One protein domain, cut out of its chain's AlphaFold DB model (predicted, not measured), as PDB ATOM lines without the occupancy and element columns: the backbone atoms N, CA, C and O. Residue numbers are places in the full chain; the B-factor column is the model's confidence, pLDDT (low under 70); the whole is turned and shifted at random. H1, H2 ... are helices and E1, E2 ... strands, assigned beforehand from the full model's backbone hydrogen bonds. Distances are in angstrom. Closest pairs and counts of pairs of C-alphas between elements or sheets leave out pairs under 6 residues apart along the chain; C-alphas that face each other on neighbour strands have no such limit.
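This is residues 32 to 53 and 107 to 210 of the 431 residues of the protein "Hypothetical protein" of Skeletonema marinoi (UniProt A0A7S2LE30). A twisted sheet of four antiparallel strands forms the core, with helices H4 and H5 over one face and the short helix H1 crossing the opposite face. The long helix H3 passes the sheet at its edge strand E6 and leads straight into a small two-stranded hairpin, E1 and E2, at one end of the domain, while H2 lies off the sheet near H1. The printed part has 126 residues, with five named helices and six named strands in the order H1, H2, H3, E1, E2, E3, H4, E4, E5, H5, E6; the class is mixed, helices and strands. The large sheet runs E4, E5, E3, E6. The whole is compact, with a radius of gyration of the C-alphas of 15.1 A, and spans 44 by 38 by 25 A.

The large sheet holds E4, residues 172 to 177, E5, residues 181 to 188, E3, residues 146 to 153, and E6, residues 204 to 208, with E4 and E6 as edge strands. It is only just strongly twisted, its C-alphas lying up to 4.3 A off the best plane, and E5 bends by 51 degrees at residue 185. The hairpin of E4 and E5 has N 173 and O 185 within hydrogen-bond range at 2.8 A. E5 and E3 are antiparallel at 155 degrees, with N 150 and O 184 at 2.9 A. E3 and E6 are antiparallel at 162 degrees, with N 151 and O 205 at 2.8 A. H5, residues 190 to 199, lies over E3 and E6 at a height over the sheet of 9.2 A, along the strands at 1 degree to E3 on the local plane; its closest C-alphas to E6 are those of Ile 197 and Leu 204, 5.5 A apart. H4, residues 158 to 164, is on the same face at a height of 9.1 A, only just over E5 with 3 of its C-alphas. E3, H4, E4 and E5, H5, E6 are split strand-helix-strand units, two strands running the same way with another strand between them, each with a right-handed crossover. On the opposite face H1, residues 36 to 43, runs across the strands at 86 degrees to E5 on the local plane, at a height of 9.7 A. H3, residues 107 to 124, is on the sheet with residues 115 to 123; the C-alphas of Thr 118 and Pro 208 are its closest to E6, 6.0 A apart. H3 touches H5 with residues 119 to 123 alone, closest at the C-alphas of Asp 123 and Thr 190, 5.9 A, at a steep tilt of 62 degrees. H1 and H3 only just touch, with 3 pairs of C-alphas within 8 A, the closest those of Leu 36 and Glu 108 at 6.1 A. H2, residues 47 to 53, is close to H1 but not clearly touching, with the C-alphas of Gln 40 and Asp 48 closest at 6.3 A. E1, residues 125 to 127, and E2, residues 133 to 135, form a hairpin with N 126 and O 134 at 2.9 A; E1 is apart from E3. In H1, H2, H3, H4 and H5 every O i to N i+4 pair is within hydrogen-bond range.

E3 measures 22.8 A from first to last C-alpha, from residue 146 at (43.706, 16.104, -2.214) to residue 153. E5 measures 20.9 A, E6 13.6 A and E4 13.4 A. H3 is the longest helix, 25.8 A, from C-alpha 107 at (32.285, 38.165, -4.806) to C-alpha 124. H5 measures 14.2 A, H1 10.9 A, H4 10.0 A and H2 9.2 A; E2 measures 7.2 A and E1 7.1 A. E6 ends at C-alpha 208, (42.192, 22.763, -0.739).

The two C-alphas farthest apart are those of Gly 130 and Asp 179, 45.8 A. Residues 54 to 106 are not printed, and C-alphas 53 and 107 are 10.1 A apart across the cut. Of the links printed whole, none is long; E2 to E3 and H4 to E4 are short and the others tight. The mean pLDDT of the printed part is 80.9, with residues 32 to 33, 42 to 53, 130 and 137 to 141 under 70.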
ATOM      1  N   GLN A  32      44.476  30.844   8.068       62.75
ATOM      2  CA  GLN A  32      44.714  32.080   7.335       62.75
ATOM      3  C   GLN A  32      44.422  31.825   5.854       62.75
ATOM      4  O   GLN A  32      45.186  31.179   5.138       62.75
ATOM      5  N   GLN A  33      43.227  32.240   5.446       69.62
ATOM      6  CA  GLN A  33      42.611  31.846   4.191       69.62
ATOM      7  C   GLN A  33      43.023  32.835   3.102       69.62
ATOM      8  O   GLN A  33      43.228  34.019   3.374       69.62
ATOM      9  N   PHE A  34      43.147  32.357   1.866       80.94
ATOM     10  CA  PHE A  34      43.303  33.252   0.723       80.94
ATOM     11  C   PHE A  34      42.064  34.137   0.593       80.94
ATOM     12  O   PHE A  34      40.949  33.609   0.588       80.94
ATOM     13  N   SER A  35      42.262  35.448   0.447       84.56
ATOM     14  CA  SER A  35      41.232  36.307  -0.140       84.56
ATOM     15  C   SER A  35      41.056  35.947  -1.615       84.56
ATOM     16  O   SER A  35      41.935  35.313  -2.216       84.56
ATOM     17  N   LEU A  36      39.945  36.363  -2.221       80.19
ATOM     18  CA  LEU A  36      39.749  36.121  -3.647       80.19
ATOM     19  C   LEU A  36      40.849  36.784  -4.493       80.19
ATOM     20  O   LEU A  36      41.372  36.164  -5.418       80.19
ATOM     21  N   GLU A  37      41.226  38.014  -4.139       80.00
ATOM     22  CA  GLU A  37      42.272  38.785  -4.822       80.00
ATOM     23  C   GLU A  37      43.640  38.086  -4.748       80.00
ATOM     24  O   GLU A  37      44.318  37.937  -5.771       80.00
ATOM     25  N   ASP A  38      44.022  37.591  -3.565       79.44
ATOM     26  CA  ASP A  38      45.274  36.850  -3.378       79.44
ATOM     27  C   ASP A  38      45.271  35.571  -4.231       79.44
ATOM     28  O   ASP A  38      46.247  35.264  -4.916       79.44
ATOM     29  N   PHE A  39      44.156  34.837  -4.236       80.44
ATOM     30  CA  PHE A  39      44.023  33.593  -4.991       80.44
ATOM     31  C   PHE A  39      44.106  33.810  -6.511       80.44
ATOM     32  O   PHE A  39      44.817  33.087  -7.217       80.44
ATOM     33  N   GLN A  40      43.405  34.827  -7.019       76.50
ATOM     34  CA  GLN A  40      43.411  35.215  -8.433       76.50
ATOM     35  C   GLN A  40      44.817  35.588  -8.911       76.50
ATOM     36  O   GLN A  40      45.282  35.102  -9.951       76.50
ATOM     37  N   ARG A  41      45.553  36.359  -8.099       74.44
ATOM     38  CA  ARG A  41      46.944  36.740  -8.374       74.44
ATOM     39  C   ARG A  41      47.858  35.528  -8.572       74.44
ATOM     40  O   ARG A  41      48.732  35.562  -9.440       74.44
ATOM     41  N   VAL A  42      47.661  34.475  -7.779       68.94
ATOM     42  CA  VAL A  42      48.518  33.281  -7.774       68.94
ATOM     43  C   VAL A  42      48.285  32.399  -8.995       68.94
ATOM     44  O   VAL A  42      49.247  31.967  -9.627       68.94
ATOM     45  N   LEU A  43      47.028  32.126  -9.349       64.44
ATOM     46  CA  LEU A  43      46.737  31.111 -10.363       64.44
ATOM     47  C   LEU A  43      46.728  31.624 -11.803       64.44
ATOM     48  O   LEU A  43      46.659  30.787 -12.703       64.44
ATOM     49  N   ARG A  44      46.785  32.950 -12.040       52.34
ATOM     50  CA  ARG A  44      46.675  33.578 -13.384       52.34
ATOM     51  C   ARG A  44      45.678  32.839 -14.283       52.34
ATOM     52  O   ARG A  44      45.934  32.574 -15.461       52.34
ATOM     53  N   SER A  45      44.574  32.403 -13.691       45.34
ATOM     54  CA  SER A  45      43.596  31.571 -14.366       45.34
ATOM     55  C   SER A  45      42.584  32.502 -15.022       45.34
ATOM     56  O   SER A  45      42.360  33.621 -14.570       45.34
ATOM     57  N   SER A  46      41.914  32.062 -16.087       38.66
ATOM     58  CA  SER A  46      40.815  32.834 -16.696       38.66
ATOM     59  C   SER A  46      39.643  33.094 -15.739       38.66
ATOM     60  O   SER A  46      38.682  33.754 -16.134       38.66
ATOM     61  N   LEU A  47      39.721  32.584 -14.502       39.28
ATOM     62  CA  LEU A  47      38.881  32.914 -13.357       39.28
ATOM     63  C   LEU A  47      38.734  34.420 -13.147       39.28
ATOM     64  O   LEU A  47      37.640  34.827 -12.778       39.28
ATOM     65  N   ASP A  48      39.770  35.224 -13.410       41.09
ATOM     66  CA  ASP A  48      39.720  36.689 -13.269       41.09
ATOM     67  C   ASP A  48      38.555  37.258 -14.084       41.09
ATOM     68  O   ASP A  48      37.674  37.938 -13.570       41.09
ATOM     69  N   SER A  49      38.454  36.843 -15.349       41.75
ATOM     70  CA  SER A  49      37.353  37.250 -16.223       41.75
ATOM     71  C   SER A  49      36.022  36.576 -15.893       41.75
ATOM     72  O   SER A  49      34.977  37.038 -16.329       41.75
ATOM     73  N   GLU A  50      36.040  35.458 -15.178       46.12
ATOM     74  CA  GLU A  50      34.891  34.574 -15.011       46.12
ATOM     75  C   GLU A  50      34.197  34.723 -13.643       46.12
ATOM     76  O   GLU A  50      33.020  34.390 -13.526       46.12
ATOM     77  N   LEU A  51      34.895  35.224 -12.618       45.84
ATOM     78  CA  LEU A  51      34.338  35.658 -11.330       45.84
ATOM     79  C   LEU A  51      33.812  37.094 -11.400       45.84
ATOM     80  O   LEU A  51      32.741  37.364 -10.861       45.84
ATOM     81  N   ASP A  52      34.467  37.966 -12.169       41.59
ATOM     82  CA  ASP A  52      33.910  39.279 -12.513       41.59
ATOM     83  C   ASP A  52      32.584  39.129 -13.282       41.59
ATOM     84  O   ASP A  52      31.618  39.840 -13.023       41.59
ATOM     85  N   LYS A  53      32.468  38.119 -14.157       49.88
ATOM     86  CA  LYS A  53      31.201  37.752 -14.824       49.88
ATOM     87  C   LYS A  53      30.182  37.054 -13.913       49.88
ATOM     88  O   LYS A  53      29.009  36.998 -14.269       49.88
ATOM     89  N   SER A 107      31.362  39.187  -4.282       77.94
ATOM     90  CA  SER A 107      32.285  38.165  -4.806       77.94
ATOM     91  C   SER A 107      33.076  37.466  -3.697       77.94
ATOM     92  O   SER A 107      33.332  36.270  -3.805       77.94
ATOM     93  N   GLU A 108      33.436  38.192  -2.635       84.06
ATOM     94  CA  GLU A 108      34.186  37.631  -1.509       84.06
ATOM     95  C   GLU A 108      33.317  36.660  -0.704       84.06
ATOM     96  O   GLU A 108      33.779  35.590  -0.335       84.06
ATOM     97  N   ASP A 109      32.025  36.960  -0.526       83.50
ATOM     98  CA  ASP A 109      31.100  36.041   0.151       83.50
ATOM     99  C   ASP A 109      30.921  34.730  -0.636       83.50
ATOM    100  O   ASP A 109      30.840  33.648  -0.052       83.50
ATOM    101  N   ILE A 110      30.889  34.814  -1.975       82.44
ATOM    102  CA  ILE A 110      30.876  33.636  -2.856       82.44
ATOM    103  C   ILE A 110      32.170  32.844  -2.684       82.44
ATOM    104  O   ILE A 110      32.128  31.621  -2.564       82.44
ATOM    105  N   TRP A 111      33.312  33.530  -2.686       86.19
ATOM    106  CA  TRP A 111      34.617  32.907  -2.505       86.19
ATOM    107  C   TRP A 111      34.739  32.208  -1.146       86.19
ATOM    108  O   TRP A 111      35.134  31.045  -1.088       86.19
ATOM    109  N   ASP A 112      34.300  32.846  -0.066       87.94
ATOM    110  CA  ASP A 112      34.272  32.253   1.269       87.94
ATOM    111  C   ASP A 112      33.383  31.009   1.330       87.94
ATOM    112  O   ASP A 112      33.731  30.016   1.979       87.94
ATOM    113  N   ASP A 113      32.236  31.032   0.649       88.06
ATOM    114  CA  ASP A 113      31.355  29.872   0.545       88.06
ATOM    115  C   ASP A 113      32.001  28.735  -0.264       88.06
ATOM    116  O   ASP A 113      31.897  27.573   0.144       88.06
ATOM    117  N   ILE A 114      32.716  29.053  -1.350       89.00
ATOM    118  CA  ILE A 114      33.508  28.096  -2.140       89.00
ATOM    119  C   ILE A 114      34.583  27.453  -1.271       89.00
ATOM    120  O   ILE A 114      34.638  26.231  -1.177       89.00
ATOM    121  N   VAL A 115      35.421  28.249  -0.611       90.62
ATOM    122  CA  VAL A 115      36.541  27.723   0.173       90.62
ATOM    123  C   VAL A 115      36.030  26.879   1.336       90.62
ATOM    124  O   VAL A 115      36.514  25.765   1.558       90.62
ATOM    125  N   ARG A 116      34.999  27.350   2.046       91.12
ATOM    126  CA  ARG A 116      34.355  26.575   3.115       91.12
ATOM    127  C   ARG A 116      33.806  25.254   2.589       91.12
ATOM    128  O   ARG A 116      33.895  24.234   3.274       91.12
ATOM    129  N   HIS A 117      33.238  25.263   1.386       91.69
ATOM    130  CA  HIS A 117      32.781  24.054   0.728       91.69
ATOM    131  C   HIS A 117      33.944  23.107   0.417       91.69
ATOM    132  O   HIS A 117      33.875  21.940   0.796       91.69
ATOM    133  N   THR A 118      35.030  23.592  -0.186       92.00
ATOM    134  CA  THR A 118      36.178  22.750  -0.544       92.00
ATOM    135  C   THR A 118      36.823  22.111   0.693       92.00
ATOM    136  O   THR A 118      37.087  20.912   0.671       92.00
ATOM    137  N   TRP A 119      36.957  22.844   1.807       91.88
ATOM    138  CA  TRP A 119      37.375  22.274   3.099       91.88
ATOM    139  C   TRP A 119      36.420  21.193   3.609       91.88
ATOM    140  O   TRP A 119      36.846  20.124   4.029       91.88
ATOM    141  N   LYS A 120      35.107  21.432   3.548       91.25
ATOM    142  CA  LYS A 120      34.116  20.436   3.972       91.25
ATOM    143  C   LYS A 120      34.200  19.164   3.127       91.25
ATOM    144  O   LYS A 120      33.993  18.064   3.636       91.25
ATOM    145  N   ILE A 121      34.426  19.299   1.824       91.00
ATOM    146  CA  ILE A 121      34.603  18.159   0.925       91.00
ATOM    147  C   ILE A 121      35.893  17.413   1.274       91.00
ATOM    148  O   ILE A 121      35.846  16.201   1.463       91.00
ATOM    149  N   SER A 122      37.005  18.121   1.463       89.38
ATOM    150  CA  SER A 122      38.288  17.505   1.812       89.38
ATOM    151  C   SER A 122      38.273  16.804   3.174       89.38
ATOM    152  O   SER A 122      38.899  15.761   3.334       89.38
ATOM    153  N   ASP A 123      37.532  17.335   4.150       88.25
ATOM    154  CA  ASP A 123      37.337  16.720   5.470       88.25
ATOM    155  C   ASP A 123      36.481  15.444   5.419       88.25
ATOM    156  O   ASP A 123      36.481  14.665   6.368       88.25
ATOM    157  N   THR A 124      35.689  15.247   4.360       87.12
ATOM    158  CA  THR A 124      34.658  14.196   4.342       87.12
ATOM    159  C   THR A 124      34.810  13.184   3.219       87.12
ATOM    160  O   THR A 124      34.154  12.149   3.275       87.12
ATOM    161  N   ILE A 125      35.647  13.423   2.210       87.62
ATOM    162  CA  ILE A 125      35.883  12.449   1.141       87.62
ATOM    163  C   ILE A 125      36.850  11.355   1.612       87.62
ATOM    164  O   ILE A 125      37.984  11.627   2.012       87.62
ATOM    165  N   LYS A 126      36.421  10.096   1.465       87.44
ATOM    166  CA  LYS A 126      37.268   8.911   1.631       87.44
ATOM    167  C   LYS A 126      37.082   7.913   0.498       87.44
ATOM    168  O   LYS A 126      36.059   7.891  -0.193       87.44
ATOM    169  N   ARG A 127      38.044   7.001   0.386       82.38
ATOM    170  CA  ARG A 127      37.908   5.780  -0.406       82.38
ATOM    171  C   ARG A 127      38.384   4.589   0.407       82.38
ATOM    172  O   ARG A 127      39.532   4.540   0.826       82.38
ATOM    173  N   VAL A 128      37.507   3.605   0.562       77.75
ATOM    174  CA  VAL A 128      37.891   2.276   1.045       77.75
ATOM    175  C   VAL A 128      38.406   1.466  -0.142       77.75
ATOM    176  O   VAL A 128      37.826   1.529  -1.227       77.75
ATOM    177  N   GLU A 129      39.476   0.696   0.054       70.81
ATOM    178  CA  GLU A 129      40.058  -0.143  -0.996       70.81
ATOM    179  C   GLU A 129      38.986  -1.000  -1.701       70.81
ATOM    180  O   GLU A 129      38.165  -1.668  -1.067       70.81
ATOM    181  N   GLY A 130      38.960  -0.934  -3.037       67.75
ATOM    182  CA  GLY A 130      37.990  -1.657  -3.867       67.75
ATOM    183  C   GLY A 130      36.555  -1.113  -3.850       67.75
ATOM    184  O   GLY A 130      35.679  -1.748  -4.436       67.75
ATOM    185  N   LYS A 131      36.293   0.034  -3.210       77.62
ATOM    186  CA  LYS A 131      34.994   0.727  -3.230       77.62
ATOM    187  C   LYS A 131      35.077   2.073  -3.948       77.62
ATOM    188  O   LYS A 131      36.171   2.560  -4.243       77.62
ATOM    189  N   SER A 132      33.912   2.641  -4.239       82.00
ATOM    190  CA  SER A 132      33.748   3.978  -4.808       82.00
ATOM    191  C   SER A 132      34.074   5.070  -3.789       82.00
ATOM    192  O   SER A 132      34.213   4.812  -2.586       82.00
ATOM    193  N   LEU A 133      34.209   6.300  -4.278       83.94
ATOM    194  CA  LEU A 133      34.380   7.481  -3.440       83.94
ATOM    195  C   LEU A 133      33.131   7.719  -2.576       83.94
ATOM    196  O   LEU A 133      32.015   7.764  -3.082       83.94
ATOM    197  N   THR A 134      33.317   7.875  -1.265       84.56
ATOM    198  CA  THR A 134      32.220   8.022  -0.291       84.56
ATOM    199  C   THR A 134      32.459   9.203   0.636       84.56
ATOM    200  O   THR A 134      33.593   9.655   0.816       84.56
ATOM    201  N   ARG A 135      31.380   9.689   1.250       80.75
ATOM    202  CA  ARG A 135      31.410  10.713   2.285       80.75
ATOM    203  C   ARG A 135      31.396  10.078   3.674       80.75
ATOM    204  O   ARG A 135      30.595   9.192   3.951       80.75
ATOM    205  N   THR A 136      32.263  10.536   4.564       71.94
ATOM    206  CA  THR A 136      32.318  10.113   5.971       71.94
ATOM    207  C   THR A 136      31.619  11.127   6.876       71.94
ATOM    208  O   THR A 136      31.474  12.306   6.539       71.94
ATOM    209  N   THR A 137      31.201  10.664   8.052       61.41
ATOM    210  CA  THR A 137      30.999  11.528   9.219       61.41
ATOM    211  C   THR A 137      32.343  11.775   9.907       61.41
ATOM    212  O   THR A 137      33.105  10.825  10.035       61.41
ATOM    213  N   TYR A 138      32.572  13.009  10.376       54.00
ATOM    214  CA  TYR A 138      33.812  13.634  10.897       54.00
ATOM    215  C   TYR A 138      34.734  12.859  11.883       54.00
ATOM    216  O   TYR A 138      35.693  13.453  12.360       54.00
ATOM    217  N   ASP A 139      34.495  11.581  12.187       53.19
ATOM    218  CA  ASP A 139      35.199  10.788  13.210       53.19
ATOM    219  C   ASP A 139      36.095   9.649  12.654       53.19
ATOM    220  O   ASP A 139      36.617   8.860  13.439       53.19
ATOM    221  N   ASP A 140      36.298   9.536  11.333       54.16
ATOM    222  CA  ASP A 140      37.219   8.542  10.740       54.16
ATOM    223  C   ASP A 140      38.495   9.221  10.193       54.16
ATOM    224  O   ASP A 140      38.418  10.003   9.245       54.16
ATOM    225  N   ASP A 141      39.664   8.874  10.747       55.75
ATOM    226  CA  ASP A 141      40.974   9.530  10.530       55.75
ATOM    227  C   ASP A 141      41.592   9.399   9.114       55.75
ATOM    228  O   ASP A 141      42.617  10.019   8.829       55.75
ATOM    229  N   GLU A 142      41.003   8.635   8.189       70.56
ATOM    230  CA  GLU A 142      41.588   8.397   6.855       70.56
ATOM    231  C   GLU A 142      40.781   9.080   5.737       70.56
ATOM    232  O   GLU A 142      40.017   8.456   4.993       70.56
ATOM    233  N   THR A 143      40.964  10.398   5.614       83.12
ATOM    234  CA  THR A 143      40.542  11.160   4.423       83.12
ATOM    235  C   THR A 143      41.538  10.970   3.283       83.12
ATOM    236  O   THR A 143      42.723  10.712   3.503       83.12
ATOM    237  N   LEU A 144      41.065  11.085   2.040       87.44
ATOM    238  CA  LEU A 144      41.963  11.004   0.889       87.44
ATOM    239  C   LEU A 144      42.867  12.243   0.800       87.44
ATOM    240  O   LEU A 144      42.385  13.358   1.013       87.44
ATOM    241  N   PRO A 145      44.139  12.078   0.392       90.19
ATOM    242  CA  PRO A 145      44.943  13.199  -0.056       90.19
ATOM    243  C   PRO A 145      44.259  13.913  -1.223       90.19
ATOM    244  O   PRO A 145      43.781  13.282  -2.169       90.19
ATOM    245  N   ILE A 146      44.225  15.238  -1.156       91.88
ATOM    246  CA  ILE A 146      43.706  16.104  -2.214       91.88
ATOM    247  C   ILE A 146      44.748  17.176  -2.558       91.88
ATOM    248  O   ILE A 146      45.639  17.432  -1.747       91.88
ATOM    249  N   PRO A 147      44.674  17.821  -3.733       92.88
ATOM    250  CA  PRO A 147      45.563  18.927  -4.063       92.88
ATOM    251  C   PRO A 147      45.282  20.131  -3.157       92.88
ATOM    252  O   PRO A 147      44.138  20.568  -3.037       92.88
ATOM    253  N   PHE A 148      46.330  20.693  -2.568       93.38
ATOM    254  CA  PHE A 148      46.326  21.926  -1.790       93.38
ATOM    255  C   PHE A 148      47.173  22.971  -2.496       93.38
ATOM    256  O   PHE A 148      48.297  22.671  -2.883       93.38
ATOM    257  N   LEU A 149      46.659  24.195  -2.609       92.62
ATOM    258  CA  LEU A 149      47.476  25.366  -2.902       92.62
ATOM    259  C   LEU A 149      48.042  25.888  -1.583       92.62
ATOM    260  O   LEU A 149      47.273  26.201  -0.675       92.62
ATOM    261  N   VAL A 150      49.363  25.990  -1.489       92.44
ATOM    262  CA  VAL A 150      50.075  26.527  -0.326       92.44
ATOM    263  C   VAL A 150      50.986  27.647  -0.803       92.44
ATOM    264  O   VAL A 150      51.769  27.443  -1.729       92.44
ATOM    265  N   CYS A 151      50.886  28.815  -0.178       90.94
ATOM    266  CA  CYS A 151      51.765  29.948  -0.439       90.94
ATOM    267  C   CYS A 151      52.501  30.357   0.831       90.94
ATOM    268  O   CYS A 151      51.907  30.399   1.912       90.94
ATOM    269  N   GLY A 152      53.788  30.650   0.681       88.50
ATOM    270  CA  GLY A 152      54.661  31.129   1.741       88.50
ATOM    271  C   GLY A 152      55.318  32.457   1.388       88.50
ATOM    272  O   GLY A 152      55.550  32.767   0.219       88.50
ATOM    273  N   GLU A 153      55.609  33.234   2.426       86.56
ATOM    274  CA  GLU A 153      56.367  34.485   2.338       86.56
ATOM    275  C   GLU A 153      57.840  34.231   1.942       86.56
ATOM    276  O   GLU A 153      58.378  33.151   2.193       86.56
ATOM    277  N   GLU A 154      58.507  35.245   1.372       72.06
ATOM    278  CA  GLU A 154      59.892  35.216   0.844       72.06
ATOM    279  C   GLU A 154      60.923  34.492   1.732       72.06
ATOM    280  O   GLU A 154      61.856  33.864   1.236       72.06
ATOM    281  N   HIS A 155      60.800  34.591   3.056       78.38
ATOM    282  CA  HIS A 155      61.796  34.048   3.985       78.38
ATOM    283  C   HIS A 155      61.675  32.540   4.234       78.38
ATOM    284  O   HIS A 155      62.514  31.980   4.942       78.38
ATOM    285  N   LEU A 156      60.639  31.890   3.703       83.12
ATOM    286  CA  LEU A 156      60.453  30.452   3.834       83.12
ATOM    287  C   LEU A 156      61.135  29.730   2.670       83.12
ATOM    288  O   LEU A 156      60.955  30.085   1.509       83.12
ATOM    289  N   ASP A 157      61.924  28.701   2.974       85.12
ATOM    290  CA  ASP A 157      62.528  27.871   1.933       85.12
ATOM    291  C   ASP A 157      61.481  26.910   1.359       85.12
ATOM    292  O   ASP A 157      60.718  26.273   2.093       85.12
ATOM    293  N   PHE A 158      61.457  26.780   0.032       85.50
ATOM    294  CA  PHE A 158      60.563  25.859  -0.666       85.50
ATOM    295  C   PHE A 158      60.690  24.423  -0.133       85.50
ATOM    296  O   PHE A 158      59.678  23.765   0.114       85.50
ATOM    297  N   ASN A 159      61.916  23.949   0.101       87.19
ATOM    298  CA  ASN A 159      62.154  22.588   0.574       87.19
ATOM    299  C   ASN A 159      61.708  22.413   2.022       87.19
ATOM    300  O   ASN A 159      61.219  21.340   2.367       87.19
ATOM    301  N   ASP A 160      61.830  23.450   2.852       87.12
ATOM    302  CA  ASP A 160      61.376  23.405   4.242       87.12
ATOM    303  C   ASP A 160      59.850  23.257   4.319       87.12
ATOM    304  O   ASP A 160      59.345  22.461   5.116       87.12
ATOM    305  N   ILE A 161      59.101  23.955   3.454       89.31
ATOM    306  CA  ILE A 161      57.647  23.762   3.360       89.31
ATOM    307  C   ILE A 161      57.333  22.343   2.901       89.31
ATOM    308  O   ILE A 161      56.593  21.634   3.578       89.31
ATOM    309  N   VAL A 162      57.887  21.911   1.766       90.75
ATOM    310  CA  VAL A 162      57.590  20.590   1.188       90.75
ATOM    311  C   VAL A 162      57.928  19.470   2.180       90.75
ATOM    312  O   VAL A 162      57.115  18.570   2.407       90.75
ATOM    313  N   ALA A 163      59.067  19.573   2.869       91.12
ATOM    314  CA  ALA A 163      59.463  18.638   3.915       91.12
ATOM    315  C   ALA A 163      58.517  18.660   5.126       91.12
ATOM    316  O   ALA A 163      58.270  17.610   5.717       91.12
ATOM    317  N   SER A 164      57.934  19.813   5.473       92.38
ATOM    318  CA  SER A 164      56.933  19.916   6.550       92.38
ATOM    319  C   SER A 164      55.650  19.141   6.226       92.38
ATOM    320  O   SER A 164      55.003  18.604   7.124       92.38
ATOM    321  N   PHE A 165      55.323  18.986   4.940       92.00
ATOM    322  CA  PHE A 165      54.257  18.097   4.467       92.00
ATOM    323  C   PHE A 165      54.697  16.629   4.328       92.00
ATOM    324  O   PHE A 165      53.925  15.800   3.848       92.00
ATOM    325  N   ASN A 166      55.899  16.265   4.787       90.69
ATOM    326  CA  ASN A 166      56.498  14.941   4.589       90.69
ATOM    327  C   ASN A 166      56.547  14.535   3.104       90.69
ATOM    328  O   ASN A 166      56.327  13.367   2.775       90.69
ATOM    329  N   LYS A 167      56.796  15.505   2.216       89.50
ATOM    330  CA  LYS A 167      56.865  15.313   0.765       89.50
ATOM    331  C   LYS A 167      58.280  15.472   0.231       89.50
ATOM    332  O   LYS A 167      59.142  16.076   0.871       89.50
ATOM    333  N   LEU A 168      58.506  14.916  -0.954       86.38
ATOM    334  CA  LEU A 168      59.688  15.186  -1.770       86.38
ATOM    335  C   LEU A 168      59.431  16.379  -2.702       86.38
ATOM    336  O   LEU A 168      58.291  16.661  -3.058       86.38
ATOM    337  N   GLU A 169      60.492  17.059  -3.141       82.44
ATOM    338  CA  GLU A 169      60.399  18.191  -4.086       82.44
ATOM    339  C   GLU A 169      59.639  17.820  -5.372       82.44
ATOM    340  O   GLU A 169      58.824  18.599  -5.854       82.44
ATOM    341  N   GLU A 170      59.830  16.601  -5.882       82.19
ATOM    342  CA  GLU A 170      59.124  16.093  -7.068       82.19
ATOM    343  C   GLU A 170      57.619  15.845  -6.851       82.19
ATOM    344  O   GLU A 170      56.870  15.714  -7.819       82.19
ATOM    345  N   GLU A 171      57.163  15.820  -5.595       83.94
ATOM    346  CA  GLU A 171      55.757  15.661  -5.205       83.94
ATOM    347  C   GLU A 171      55.041  17.014  -5.013       83.94
ATOM    348  O   GLU A 171      53.862  17.052  -4.644       83.94
ATOM    349  N   ALA A 172      55.734  18.125  -5.276       85.75
ATOM    350  CA  ALA A 172      55.194  19.474  -5.231       85.75
ATOM    351  C   ALA A 172      55.368  20.181  -6.584       85.75
ATOM    352  O   ALA A 172      56.423  20.153  -7.213       85.75
ATOM    353  N   LEU A 173      54.318  20.862  -7.032       85.00
ATOM    354  CA  LEU A 173      54.327  21.670  -8.244       85.00
ATOM    355  C   LEU A 173      54.462  23.145  -7.875       85.00
ATOM    356  O   LEU A 173      53.530  23.724  -7.328       85.00
ATOM    357  N   LEU A 174      55.577  23.781  -8.227       83.12
ATOM    358  CA  LEU A 174      55.706  25.233  -8.112       83.12
ATOM    359  C   LEU A 174      54.777  25.924  -9.127       83.12
ATOM    360  O   LEU A 174      54.925  25.748 -10.335       83.12
ATOM    361  N   VAL A 175      53.820  26.708  -8.630       81.56
ATOM    362  CA  VAL A 175      52.804  27.405  -9.439       81.56
ATOM    363  C   VAL A 175      53.211  28.845  -9.718       81.56
ATOM    364  O   VAL A 175      53.077  29.330 -10.840       81.56
ATOM    365  N   SER A 176      53.713  29.531  -8.696       81.31
ATOM    366  CA  SER A 176      54.155  30.915  -8.794       81.31
ATOM    367  C   SER A 176      55.344  31.138  -7.876       81.31
ATOM    368  O   SER A 176      55.435  30.549  -6.802       81.31
ATOM    369  N   SER A 177      56.258  31.996  -8.301       79.75
ATOM    370  CA  SER A 177      57.356  32.489  -7.481       79.75
ATOM    371  C   SER A 177      57.611  33.936  -7.877       79.75
ATOM    372  O   SER A 177      57.708  34.267  -9.062       79.75
ATOM    373  N   SER A 178      57.639  34.797  -6.872       75.81
ATOM    374  CA  SER A 178      57.922  36.222  -6.960       75.81
ATOM    375  C   SER A 178      58.935  36.596  -5.883       75.81
ATOM    376  O   SER A 178      59.269  35.759  -5.045       75.81
ATOM    377  N   ASP A 179      59.401  37.843  -5.903       70.62
ATOM    378  CA  ASP A 179      60.354  38.336  -4.905       70.62
ATOM    379  C   ASP A 179      59.777  38.269  -3.474       70.62
ATOM    380  O   ASP A 179      60.534  38.053  -2.542       70.62
ATOM    381  N   ASP A 180      58.450  38.369  -3.301       79.56
ATOM    382  CA  ASP A 180      57.809  38.465  -1.975       79.56
ATOM    383  C   ASP A 180      57.061  37.183  -1.535       79.56
ATOM    384  O   ASP A 180      56.742  37.009  -0.356       79.56
ATOM    385  N   GLU A 181      56.732  36.290  -2.471       83.94
ATOM    386  CA  GLU A 181      55.869  35.124  -2.231       83.94
ATOM    387  C   GLU A 181      56.164  34.001  -3.228       83.94
ATOM    388  O   GLU A 181      56.372  34.246  -4.423       83.94
ATOM    389  N   PHE A 182      56.085  32.759  -2.758       86.50
ATOM    390  CA  PHE A 182      56.026  31.581  -3.615       86.50
ATOM    391  C   PHE A 182      54.817  30.719  -3.277       86.50
ATOM    392  O   PHE A 182      54.376  30.648  -2.134       86.50
ATOM    393  N   CYS A 183      54.297  30.040  -4.291       88.62
ATOM    394  CA  CYS A 183      53.110  29.215  -4.204       88.62
ATOM    395  C   CYS A 183      53.339  27.888  -4.899       88.62
ATOM    396  O   CYS A 183      53.817  27.840  -6.037       88.62
ATOM    397  N   LEU A 184      52.935  26.816  -4.238       89.81
ATOM    398  CA  LEU A 184      53.043  25.458  -4.735       89.81
ATOM    399  C   LEU A 184      51.726  24.710  -4.577       89.81
ATOM    400  O   LEU A 184      50.883  25.060  -3.750       89.81
ATOM    401  N   VAL A 185      51.566  23.661  -5.374       90.75
ATOM    402  CA  VAL A 185      50.503  22.680  -5.213       90.75
ATOM    403  C   VAL A 185      51.109  21.345  -4.824       90.75
ATOM    404  O   VAL A 185      51.969  20.826  -5.526       90.75
ATOM    405  N   LEU A 186      50.635  20.776  -3.723       92.12
ATOM    406  CA  LEU A 186      50.997  19.432  -3.278       92.12
ATOM    407  C   LEU A 186      49.747  18.662  -2.870       92.12
ATOM    408  O   LEU A 186      48.708  19.256  -2.591       92.12
ATOM    409  N   SER A 187      49.831  17.337  -2.851       92.31
ATOM    410  CA  SER A 187      48.751  16.503  -2.332       92.31
ATOM    411  C   SER A 187      48.965  16.218  -0.852       92.31
ATOM    412  O   SER A 187      50.062  15.875  -0.429       92.31
ATOM    413  N   THR A 188      47.927  16.407  -0.043       92.12
ATOM    414  CA  THR A 188      47.976  16.140   1.400       92.12
ATOM    415  C   THR A 188      46.575  15.882   1.940       92.12
ATOM    416  O   THR A 188      45.575  16.218   1.299       92.12
ATOM    417  N   THR A 189      46.487  15.277   3.122       90.88
ATOM    418  CA  THR A 189      45.223  15.172   3.857       90.88
ATOM    419  C   THR A 189      44.862  16.511   4.488       90.88
ATOM    420  O   THR A 189      45.721  17.363   4.734       90.88
ATOM    421  N   THR A 190      43.580  16.690   4.794       89.75
ATOM    422  CA  THR A 190      43.078  17.930   5.395       89.75
ATOM    423  C   THR A 190      43.652  18.189   6.787       89.75
ATOM    424  O   THR A 190      43.936  19.335   7.134       89.75
ATOM    425  N   VAL A 191      43.874  17.119   7.559       89.56
ATOM    426  CA  VAL A 191      44.486  17.173   8.895       89.56
ATOM    427  C   VAL A 191      45.912  17.707   8.800       89.56
ATOM    428  O   VAL A 191      46.206  18.753   9.372       89.56
ATOM    429  N   GLN A 192      46.758  17.062   7.992       91.19
ATOM    430  CA  GLN A 192      48.141  17.494   7.800       91.19
ATOM    431  C   GLN A 192      48.214  18.894   7.168       91.19
ATOM    432  O   GLN A 192      49.050  19.704   7.556       91.19
ATOM    433  N   GLY A 193      47.289  19.202   6.249       91.31
ATOM    434  CA  GLY A 193      47.059  20.536   5.695       91.31
ATOM    435  C   GLY A 193      46.998  21.615   6.772       91.31
ATOM    436  O   GLY A 193      47.817  22.532   6.786       91.31
ATOM    437  N   ARG A 194      46.037  21.479   7.693       90.94
ATOM    438  CA  ARG A 194      45.830  22.432   8.794       90.94
ATOM    439  C   ARG A 194      47.019  22.475   9.741       90.94
ATOM    440  O   ARG A 194      47.506  23.558  10.031       90.94
ATOM    441  N   GLU A 195      47.507  21.314  10.174       91.50
ATOM    442  CA  GLU A 195      48.617  21.224  11.126       91.50
ATOM    443  C   GLU A 195      49.866  21.955  10.629       91.50
ATOM    444  O   GLU A 195      50.460  22.734  11.376       91.50
ATOM    445  N   VAL A 196      50.244  21.748   9.363       91.62
ATOM    446  CA  VAL A 196      51.412  22.416   8.786       91.62
ATOM    447  C   VAL A 196      51.146  23.910   8.639       91.62
ATOM    448  O   VAL A 196      51.942  24.692   9.142       91.62
ATOM    449  N   ILE A 197      50.030  24.332   8.035       91.56
ATOM    450  CA  ILE A 197      49.725  25.764   7.845       91.56
ATOM    451  C   ILE A 197      49.725  26.515   9.187       91.56
ATOM    452  O   ILE A 197      50.372  27.557   9.315       91.56
ATOM    453  N   ASP A 198      49.069  25.959  10.207       90.19
ATOM    454  CA  ASP A 198      48.968  26.573  11.533       90.19
ATOM    455  C   ASP A 198      50.329  26.616  12.253       90.19
ATOM    456  O   ASP A 198      50.621  27.571  12.981       90.19
ATOM    457  N   SER A 199      51.205  25.628  12.022       90.88
ATOM    458  CA  SER A 199      52.541  25.579  12.638       90.88
ATOM    459  C   SER A 199      53.467  26.726  12.214       90.88
ATOM    460  O   SER A 199      54.372  27.088  12.966       90.88
ATOM    461  N   PHE A 200      53.206  27.350  11.060       88.44
ATOM    462  CA  PHE A 200      53.968  28.498  10.555       88.44
ATOM    463  C   PHE A 200      53.424  29.852  11.034       88.44
ATOM    464  O   PHE A 200      53.877  30.897  10.568       88.44
ATOM    465  N   GLY A 201      52.465  29.870  11.970       83.06
ATOM    466  CA  GLY A 201      52.062  31.085  12.689       83.06
ATOM    467  C   GLY A 201      51.544  32.224  11.801       83.06
ATOM    468  O   GLY A 201      51.600  33.382  12.215       83.06
ATOM    469  N   GLY A 202      51.062  31.896  10.600       83.00
ATOM    470  CA  GLY A 202      50.505  32.836   9.630       83.00
ATOM    471  C   GLY A 202      51.412  33.242   8.466       83.00
ATOM    472  O   GLY A 202      50.936  33.913   7.551       83.00
ATOM    473  N   SER A 203      52.675  32.799   8.450       87.62
ATOM    474  CA  SER A 203      53.570  32.974   7.289       87.62
ATOM    475  C   SER A 203      53.272  32.001   6.141       87.62
ATOM    476  O   SER A 203      53.830  32.145   5.054       87.62
ATOM    477  N   LEU A 204      52.387  31.022   6.371       90.38
ATOM    478  CA  LEU A 204      51.797  30.181   5.335       90.38
ATOM    479  C   LEU A 204      50.304  30.445   5.207       90.38
ATOM    480  O   LEU A 204      49.576  30.501   6.198       90.38
ATOM    481  N   LYS A 205      49.850  30.517   3.959       91.19
ATOM    482  CA  LYS A 205      48.438  30.442   3.584       91.19
ATOM    483  C   LYS A 205      48.218  29.156   2.810       91.19
ATOM    484  O   LYS A 205      49.041  28.781   1.976       91.19
ATOM    485  N   GLY A 206      47.099  28.484   3.049       90.69
ATOM    486  CA  GLY A 206      46.799  27.255   2.330       90.69
ATOM    487  C   GLY A 206      45.315  26.969   2.215       90.69
ATOM    488  O   GLY A 206      44.527  27.280   3.110       90.69
ATOM    489  N   VAL A 207      44.929  26.375   1.090       92.38
ATOM    490  CA  VAL A 207      43.548  25.984   0.819       92.38
ATOM    491  C   VAL A 207      43.512  24.716  -0.042       92.38
ATOM    492  O   VAL A 207      44.307  24.599  -0.981       92.38
ATOM    493  N   PRO A 208      42.598  23.767   0.234       93.12
ATOM    494  CA  PRO A 208      42.192  22.763  -0.739       93.12
ATOM    495  C   PRO A 208      41.924  23.410  -2.098       93.12
ATOM    496  O   PRO A 208      41.172  24.382  -2.170       93.12
ATOM    497  N   LEU A 209      42.520  22.899  -3.172       91.06
ATOM    498  CA  LEU A 209      42.370  23.502  -4.492       91.06
ATOM    499  C   LEU A 209      40.907  23.374  -4.961       91.06
ATOM    500  O   LEU A 209      40.446  22.243  -5.163       91.06
ATOM    501  N   PRO A 210      40.166  24.484  -5.154       91.50
ATOM    502  CA  PRO A 210      38.764  24.408  -5.552       91.50
ATOM    503  C   PRO A 210      38.608  23.737  -6.920       91.50
ATOM    504  O   PRO A 210      39.354  24.029  -7.854       91.50
TER     505      PRO A 210